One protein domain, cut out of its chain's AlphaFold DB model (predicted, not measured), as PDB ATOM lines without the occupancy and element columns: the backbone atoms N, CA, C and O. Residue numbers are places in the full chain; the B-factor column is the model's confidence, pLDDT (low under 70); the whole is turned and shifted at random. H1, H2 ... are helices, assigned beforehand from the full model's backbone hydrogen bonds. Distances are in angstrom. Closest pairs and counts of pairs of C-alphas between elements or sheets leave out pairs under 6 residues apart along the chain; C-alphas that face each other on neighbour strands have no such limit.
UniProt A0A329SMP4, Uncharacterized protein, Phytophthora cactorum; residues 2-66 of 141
ATOM      1  N   VAL A   2     233.390 249.620 134.495       61.12
ATOM      2  CA  VAL A   2     232.303 248.724 134.043       61.12
ATOM      3  C   VAL A   2     232.898 247.334 133.856       61.12
ATOM      4  O   VAL A   2     233.752 247.148 132.993       61.12
ATOM      5  N   PHE A   3     232.489 246.374 134.686       72.44
ATOM      6  CA  PHE A   3     232.896 244.982 134.515       72.44
ATOM      7  C   PHE A   3     232.299 244.436 133.213       72.44
ATOM      8  O   PHE A   3     231.086 244.513 133.010       72.44
ATOM      9  N   ARG A   4     233.144 243.917 132.319       78.62
ATOM     10  CA  ARG A   4     232.712 243.328 131.048       78.62
ATOM     11  C   ARG A   4     232.727 241.815 131.179       78.62
ATOM     12  O   ARG A   4     233.786 241.238 131.384       78.62
ATOM     13  N   PHE A   5     231.558 241.202 131.025       80.88
ATOM     14  CA  PHE A   5     231.437 239.751 131.042       80.88
ATOM     15  C   PHE A   5     231.990 239.141 129.751       80.88
ATOM     16  O   PHE A   5     231.511 239.446 128.654       80.88
ATOM     17  N   SER A   6     232.971 238.254 129.885       82.75
ATOM     18  CA  SER A   6     233.454 237.402 128.796       82.75
ATOM     19  C   SER A   6     232.449 236.293 128.467       82.75
ATOM     20  O   SER A   6     231.566 235.983 129.263       82.75
ATOM     21  N   TYR A   7     232.593 235.661 127.299       79.31
ATOM     22  CA  TYR A   7     231.742 234.536 126.885       79.31
ATOM     23  C   TYR A   7     231.723 233.398 127.918       79.31
ATOM     24  O   TYR A   7     230.666 232.865 128.238       79.31
ATOM     25  N   ASP A   8     232.878 233.085 128.505       82.88
ATOM     26  CA  ASP A   8     232.993 232.048 129.532       82.88
ATOM     27  C   ASP A   8     232.276 232.415 130.841       82.88
ATOM     28  O   ASP A   8     231.554 231.610 131.422       82.88
ATOM     29  N   GLN A   9     232.352 233.689 131.227       85.00
ATOM     30  CA  GLN A   9     231.654 234.215 132.399       85.00
ATOM     31  C   GLN A   9     230.134 234.270 132.198       85.00
ATOM     32  O   GLN A   9     229.398 234.158 133.171       85.00
ATOM     33  N   ASN A  10     229.651 234.439 130.959       84.44
ATOM     34  CA  ASN A  10     228.217 234.353 130.660       84.44
ATOM     35  C   ASN A  10     227.706 232.920 130.834       84.44
ATOM     36  O   ASN A  10     226.672 232.728 131.466       84.44
ATOM     37  N   LYS A  11     228.467 231.920 130.375       85.12
ATOM     38  CA  LYS A  11     228.123 230.507 130.590       85.12
ATOM     39  C   LYS A  11     228.037 230.168 132.076       85.12
ATOM     40  O   LYS A  11     227.030 229.610 132.506       85.12
ATOM     41  N   GLU A  12     229.036 230.563 132.862       87.38
ATOM     42  CA  GLU A  12     229.019 230.370 134.319       87.38
ATOM     43  C   GLU A  12     227.856 231.116 134.984       87.38
ATOM     44  O   GLU A  12     227.122 230.535 135.780       87.38
ATOM     45  N   LEU A  13     227.610 232.373 134.595       88.19
ATOM     46  CA  LEU A  13     226.449 233.149 135.043       88.19
ATOM     47  C   LEU A  13     225.143 232.385 134.813       88.19
ATOM     48  O   LEU A  13     224.321 232.270 135.720       88.19
ATOM     49  N   MET A  14     224.949 231.852 133.611       87.31
ATOM     50  CA  MET A  14     223.730 231.135 133.272       87.31
ATOM     51  C   MET A  14     223.612 229.801 134.020       87.31
ATOM     52  O   MET A  14     222.518 229.476 134.487       87.31
ATOM     53  N   ARG A  15     224.717 229.067 134.212       85.44
ATOM     54  CA  ARG A  15     224.757 227.832 135.015       85.44
ATOM     55  C   ARG A  15     224.355 228.088 136.468       85.44
ATOM     56  O   ARG A  15     223.470 227.401 136.979       85.44
ATOM     57  N   GLU A  16     224.911 229.118 137.097       88.75
ATOM     58  CA  GLU A  16     224.587 229.485 138.480       88.75
ATOM     59  C   GLU A  16     223.122 229.923 138.630       88.75
ATOM     60  O   GLU A  16     222.430 229.520 139.566       88.75
ATOM     61  N   LEU A  17     222.597 230.693 137.670       86.94
ATOM     62  CA  LEU A  17     221.191 231.108 137.665       86.94
ATOM     63  C   LEU A  17     220.221 229.927 137.511       86.94
ATOM     64  O   LEU A  17     219.154 229.921 138.132       86.94
ATOM     65  N   ILE A  18     220.573 228.929 136.699       84.75
ATOM     66  CA  ILE A  18     219.786 227.701 136.515       84.75
ATOM     67  C   ILE A  18     219.867 226.798 137.749       84.75
ATOM     68  O   ILE A  18     218.858 226.192 138.121       84.75
ATOM     69  N   GLY A  19     221.034 226.713 138.391       83.31
ATOM     70  CA  GLY A  19     221.245 225.910 139.595       83.31
ATOM     71  C   GLY A  19     220.497 226.473 140.801       83.31
ATOM     72  O   GLY A  19     219.694 225.772 141.419       83.31
ATOM     73  N   LEU A  20     220.704 227.760 141.088       83.75
ATOM     74  CA  LEU A  20     220.152 228.430 142.268       83.75
ATOM     75  C   LEU A  20     218.702 228.889 142.082       83.75
ATOM     76  O   LEU A  20     218.002 229.132 143.065       83.75
ATOM     77  N   LYS A  21     218.223 228.983 140.832       84.94
ATOM     78  CA  LYS A  21     216.845 229.358 140.470       84.94
ATOM     79  C   LYS A  21     216.335 230.539 141.308       84.94
ATOM     80  O   LYS A  21     215.346 230.398 142.034       84.94
ATOM     81  N   PRO A  22     216.940 231.736 141.195       81.56
ATOM     82  CA  PRO A  22     216.573 232.881 142.030       81.56
ATOM     83  C   PRO A  22     215.103 233.312 141.867       81.56
ATOM     84  O   PRO A  22     214.531 233.933 142.761       81.56
ATOM     85  N   PHE A  23     214.454 232.944 140.756       78.62
ATOM     86  CA  PHE A  23     213.020 233.145 140.509       78.62
ATOM     87  C   PHE A  23     212.098 232.231 141.341       78.62
ATOM     88  O   PHE A  23     210.914 232.542 141.500       78.62
ATOM     89  N   ALA A  24     212.615 231.111 141.852       78.88
ATOM     90  CA  ALA A  24     211.906 230.160 142.708       78.88
ATOM     91  C   ALA A  24     212.124 230.430 144.209       78.88
ATOM     92  O   ALA A  24     211.507 229.773 145.051       78.88
ATOM     93  N   ALA A  25     212.969 231.408 144.550       82.50
ATOM     94  CA  ALA A  25     213.240 231.787 145.929       82.50
ATOM     95  C   ALA A  25     211.953 232.183 146.679       82.50
ATOM     96  O   ALA A  25     211.045 232.823 146.130       82.50
ATOM     97  N   LYS A  26     211.881 231.821 147.966       80.44
ATOM     98  CA  LYS A  26     210.762 232.193 148.843       80.44
ATOM     99  C   LYS A  26     210.674 233.717 148.993       80.44
ATOM    100  O   LYS A  26     211.657 234.446 148.867       80.44
ATOM    101  N   ARG A  27     209.459 234.215 149.259       65.94
ATOM    102  CA  ARG A  27     209.199 235.648 149.469       65.94
ATOM    103  C   ARG A  27     209.917 236.102 150.746       65.94
ATOM    104  O   ARG A  27     209.483 235.729 151.826       65.94
ATOM    105  N   GLY A  28     210.969 236.904 150.595       75.19
ATOM    106  CA  GLY A  28     211.846 237.353 151.687       75.19
ATOM    107  C   GLY A  28     213.301 236.926 151.478       75.19
ATOM    108  O   GLY A  28     214.198 237.738 151.661       75.19
ATOM    109  N   ASP A  29     213.520 235.719 150.957       82.31
ATOM    110  CA  ASP A  29     214.854 235.141 150.718       82.31
ATOM    111  C   ASP A  29     215.438 235.471 149.345       82.31
ATOM    112  O   ASP A  29     216.592 235.165 149.065       82.31
ATOM    113  N   THR A  30     214.655 236.093 148.461       80.19
ATOM    114  CA  THR A  30     215.090 236.388 147.092       80.19
ATOM    115  C   THR A  30     216.415 237.148 147.079       80.19
ATOM    116  O   THR A  30     217.304 236.769 146.329       80.19
ATOM    117  N   LEU A  31     216.581 238.176 147.922       84.31
ATOM    118  CA  LEU A  31     217.842 238.922 148.013       84.31
ATOM    119  C   LEU A  31     219.015 238.019 148.405       84.31
ATOM    120  O   LEU A  31     220.030 238.063 147.723       84.31
ATOM    121  N   ASN A  32     218.832 237.152 149.402       87.19
ATOM    122  CA  ASN A  32     219.870 236.239 149.872       87.19
ATOM    123  C   ASN A  32     220.310 235.254 148.773       87.19
ATOM    124  O   ASN A  32     221.499 235.061 148.557       87.19
ATOM    125  N   VAL A  33     219.361 234.708 147.999       88.12
ATOM    126  CA  VAL A  33     219.680 233.830 146.854       88.12
ATOM    127  C   VAL A  33     220.442 234.588 145.763       88.12
ATOM    128  O   VAL A  33     221.369 234.053 145.167       88.12
ATOM    129  N   TRP A  34     220.092 235.850 145.500       88.56
ATOM    130  CA  TRP A  34     220.850 236.670 144.552       88.56
ATOM    131  C   TRP A  34     222.261 237.005 145.055       88.56
ATOM    132  O   TRP A  34     223.182 237.064 144.242       88.56
ATOM    133  N   GLU A  35     222.439 237.229 146.358       89.56
ATOM    134  CA  GLU A  35     223.763 237.422 146.958       89.56
ATOM    135  C   GLU A  35     224.602 236.143 146.909       89.56
ATOM    136  O   GLU A  35     225.792 236.217 146.621       89.56
ATOM    137  N   GLU A  36     223.986 234.973 147.079       90.00
ATOM    138  CA  GLU A  36     224.650 233.679 146.909       90.00
ATOM    139  C   GLU A  36     225.102 233.459 145.459       90.00
ATOM    140  O   GLU A  36     226.270 233.143 145.233       90.00
ATOM    141  N   VAL A  37     224.244 233.750 144.469       88.62
ATOM    142  CA  VAL A  37     224.625 233.760 143.041       88.62
ATOM    143  C   VAL A  37     225.824 234.687 142.816       88.62
ATOM    144  O   VAL A  37     226.773 234.330 142.120       88.62
ATOM    145  N   ALA A  38     225.809 235.883 143.411       89.56
ATOM    146  CA  ALA A  38     226.907 236.834 143.271       89.56
ATOM    147  C   ALA A  38     228.201 236.339 143.924       89.56
ATOM    148  O   ALA A  38     229.273 236.492 143.340       89.56
ATOM    149  N   ALA A  39     228.113 235.716 145.099       90.06
ATOM    150  CA  ALA A  39     229.254 235.151 145.801       90.06
ATOM    151  C   ALA A  39     229.863 233.966 145.036       90.06
ATOM    152  O   ALA A  39     231.082 233.923 144.858       90.06
ATOM    153  N   SER A  40     229.041 233.038 144.541       89.12
ATOM    154  CA  SER A  40     229.499 231.904 143.735       89.12
ATOM    155  C   SER A  40     230.134 232.361 142.425       89.12
ATOM    156  O   SER A  40     231.256 231.959 142.117       89.12
ATOM    157  N   LEU A  41     229.503 233.295 141.706       88.12
ATOM    158  CA  LEU A  41     230.081 233.847 140.480       88.12
ATOM    159  C   LEU A  41     231.352 234.640 140.739       88.12
ATOM    160  O   LEU A  41     232.295 234.554 139.959       88.12
ATOM    161  N   SER A  42     231.419 235.388 141.836       88.69
ATOM    162  CA  SER A  42     232.635 236.095 142.237       88.69
ATOM    163  C   SER A  42     233.789 235.118 142.494       88.69
ATOM    164  O   SER A  42     234.913 235.359 142.054       88.69
ATOM    165  N   ARG A  43     233.511 233.957 143.109       87.75
ATOM    166  CA  ARG A  43     234.496 232.878 143.309       87.75
ATOM    167  C   ARG A  43     234.937 232.243 141.991       87.75
ATOM    168  O   ARG A  43     236.137 232.087 141.781       87.75
ATOM    169  N   ALA A  44     233.992 231.920 141.109       85.69
ATOM    170  CA  ALA A  44     234.273 231.303 139.812       85.69
ATOM    171  C   ALA A  44     235.065 232.241 138.884       85.69
ATOM    172  O   ALA A  44     236.061 231.854 138.280       85.69
ATOM    173  N   THR A  45     234.669 233.514 138.824       82.00
ATOM    174  CA  THR A  45     235.272 234.524 137.937       82.00
ATOM    175  C   THR A  45     236.472 235.249 138.548       82.00
ATOM    176  O   THR A  45     237.144 236.006 137.846       82.00
ATOM    177  N   LYS A  46     236.743 235.030 139.845       84.06
ATOM    178  CA  LYS A  46     237.746 235.747 140.654       84.06
ATOM    179  C   LYS A  46     237.607 237.272 140.559       84.06
ATOM    180  O   LYS A  46     238.597 237.999 140.635       84.06
ATOM    181  N   ALA A  47     236.381 237.758 140.377       81.44
ATOM    182  CA  ALA A  47     236.081 239.166 140.181       81.44
ATOM    183  C   ALA A  47     234.971 239.638 141.126       81.44
ATOM    184  O   ALA A  47     233.982 238.930 141.301       81.44
ATOM    185  N   PRO A  48     235.073 240.855 141.694       81.19
ATOM    186  CA  PRO A  48     234.029 241.395 142.552       81.19
ATOM    187  C   PRO A  48     232.785 241.729 141.716       81.19
ATOM    188  O   PRO A  48     232.712 242.776 141.069       81.19
ATOM    189  N   LEU A  49     231.807 240.823 141.727       83.44
ATOM    190  CA  LEU A  49     230.524 240.976 141.046       83.44
ATOM    191  C   LEU A  49     229.430 241.381 142.031       83.44
ATOM    192  O   LEU A  49     229.273 240.785 143.094       83.44
ATOM    193  N   ASN A  50     228.634 242.381 141.653       87.44
ATOM    194  CA  ASN A  50     227.454 242.791 142.408       87.44
ATOM    195  C   ASN A  50     226.170 242.212 141.789       87.44
ATOM    196  O   ASN A  50     226.043 242.119 140.564       87.44
ATOM    197  N   VAL A  51     225.167 241.929 142.625       87.88
ATOM    198  CA  VAL A  51     223.817 241.500 142.211       87.88
ATOM    199  C   VAL A  51     223.239 242.390 141.108       87.88
ATOM    200  O   VAL A  51     222.620 241.895 140.165       87.88
ATOM    201  N   LYS A  52     223.453 243.710 141.189       88.88
ATOM    202  CA  LYS A  52     222.955 244.645 140.171       88.88
ATOM    203  C   LYS A  52     223.571 244.379 138.794       88.88
ATOM    204  O   LYS A  52     222.848 244.390 137.805       88.88
ATOM    205  N   GLN A  53     224.875 244.107 138.735       87.56
ATOM    206  CA  GLN A  53     225.587 243.823 137.483       87.56
ATOM    207  C   GLN A  53     225.152 242.484 136.886       87.56
ATOM    208  O   GLN A  53     224.984 242.371 135.677       87.56
ATOM    209  N   ILE A  54     224.917 241.490 137.742       88.50
ATOM    210  CA  ILE A  54     224.417 240.165 137.362       88.50
ATOM    211  C   ILE A  54     223.021 240.266 136.737       88.50
ATOM    212  O   ILE A  54     222.779 239.718 135.664       88.50
ATOM    213  N   ARG A  55     222.107 241.010 137.372       88.00
ATOM    214  CA  ARG A  55     220.748 241.220 136.846       88.00
ATOM    215  C   ARG A  55     220.741 242.010 135.543       88.00
ATOM    216  O   ARG A  55     219.994 241.658 134.636       88.00
ATOM    217  N   ASP A  56     221.555 243.057 135.458       88.94
ATOM    218  CA  ASP A  56     221.707 243.845 134.235       88.94
ATOM    219  C   ASP A  56     222.206 242.964 133.082       88.94
ATOM    220  O   ASP A  56     221.583 242.910 132.021       88.94
ATOM    221  N   ARG A  57     223.246 242.156 133.333       88.38
ATOM    222  CA  ARG A  57     223.780 241.224 132.338       88.38
ATOM    223  C   ARG A  57     222.752 240.190 131.897       88.38
ATOM    224  O   ARG A  57     222.614 239.961 130.699       88.38
ATOM    225  N   LEU A  58     222.008 239.608 132.835       87.56
ATOM    226  CA  LEU A  58     220.913 238.691 132.526       87.56
ATOM    227  C   LEU A  58     219.860 239.353 131.628       87.56
ATOM    228  O   LEU A  58     219.365 238.723 130.699       87.56
ATOM    229  N   ASN A  59     219.528 240.623 131.871       87.44
ATOM    230  CA  ASN A  59     218.571 241.345 131.040       87.44
ATOM    231  C   ASN A  59     219.092 241.540 129.609       87.44
ATOM    232  O   ASN A  59     218.337 241.347 128.662       87.44
ATOM    233  N   VAL A  60     220.383 241.843 129.445       86.69
ATOM    234  CA  VAL A  60     221.022 241.924 128.120       86.69
ATOM    235  C   VAL A  60     221.006 240.567 127.411       86.69
ATOM    236  O   VAL A  60     220.636 240.507 126.243       86.69
ATOM    237  N   LEU A  61     221.348 239.476 128.108       84.31
ATOM    238  CA  LEU A  61     221.320 238.120 127.539       84.31
ATOM    239  C   LEU A  61     219.903 237.719 127.105       84.31
ATOM    240  O   LEU A  61     219.717 237.183 126.017       84.31
ATOM    241  N   LYS A  62     218.891 238.040 127.917       82.12
ATOM    242  CA  LYS A  62     217.481 237.808 127.576       82.12
ATOM    243  C   LYS A  62     217.019 238.667 126.398       82.12
ATOM    244  O   LYS A  62     216.291 238.165 125.553       82.12
ATOM    245  N   ALA A  63     217.425 239.934 126.340       80.69
ATOM    246  CA  ALA A  63     217.046 240.848 125.262       80.69
ATOM    247  C   ALA A  63     217.691 240.470 123.919       80.69
ATOM    248  O   ALA A  63     217.070 240.650 122.876       80.69
ATOM    249  N   GLY A  64     218.911 239.927 123.942       73.00
ATOM    250  CA  GLY A  64     219.590 239.408 122.754       73.00
ATOM    251  C   GLY A  64     219.105 238.026 122.304       73.00
ATOM    252  O   GLY A  64     219.458 237.588 121.213       73.00
ATOM    253  N   PHE A  65     218.302 237.327 123.113       71.25
ATOM    254  CA  PHE A  65     217.787 236.005 122.775       71.25
ATOM    255  C   PHE A  65     216.514 236.112 121.924       71.25
ATOM    256  O   PHE A  65     215.418 236.329 122.441       71.25
ATOM    257  N   HIS A  66     216.651 235.926 120.609       59.25
ATOM    258  CA  HIS A  66     215.518 235.788 119.693       59.25
ATOM    259  C   HIS A  66     215.048 234.318 119.640       59.25
ATOM    260  O   HIS A  66     215.768 233.461 119.124       59.25
TER     261      HIS A  66
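This is residues 2 to 66 of the 141 residues of an uncharacterized protein of Phytophthora cactorum (UniProt A0A329SMP4). Two helices, H1 and H2, fold back on each other as a helical hairpin with a marked tilt, and a third helix, H3, is set crosswise on one side of it. H3 begins at the middle of H2 and runs away from it, passing close to H1. The printed part has 65 residues with three named helices, in the order H1, H2, H3, and no named strand; the class is all helix. It is compact, with a radius of gyration of the C-alphas of 11.4 A, and spans 31 by 30 by 20 A.

Start with the longest helix, H2, residues 30 to 45. It touches H1, residues 7 to 20, and the closest C-alphas, those of Glu 16 and Val 37, are 6.3 A apart. The two run opposite ways at a steep tilt of 37 degrees, only just past shallow, and form a helical hairpin. Look next at residues 34 to 38 of H2, which alone touch H3, residues 51 to 64, and there meet residues 51 to 54 alone. The closest C-alphas of H2 and H3, those of Ala 38 and Val 51, are 5.7 A apart, and the helices are about perpendicular at 83 degrees. H1 and H3 are close but not clearly touching, with the C-alphas of Leu 13 and Ile 54 the closest at 7.7 A. Their lines are only just about perpendicular, at 73 degrees. In H1, H2 and H3 every backbone O i to N i+4 pair is within hydrogen-bond range.

Find C-alpha 30 at (215.090, 236.388, 147.092); from there H2 runs 22.2 A to C-alpha 45. H1 begins at C-alpha 7, at (231.742, 234.536, 126.885), and is 20.2 A long to C-alpha 20. H3 runs 20.0 A from C-alpha 51 to C-alpha 64 at (219.590, 239.408, 122.754).

The C-alphas of Gly 28 and His 66 are the two farthest apart, at 32.2 A. The printed part has no cut. The link from H1 to H2 is short, with 9 residues, and the link from H2 to H3 is tight, with 5. The mean pLDDT of the printed part is 83.5, and residues 2, 27 and 66 are under 70.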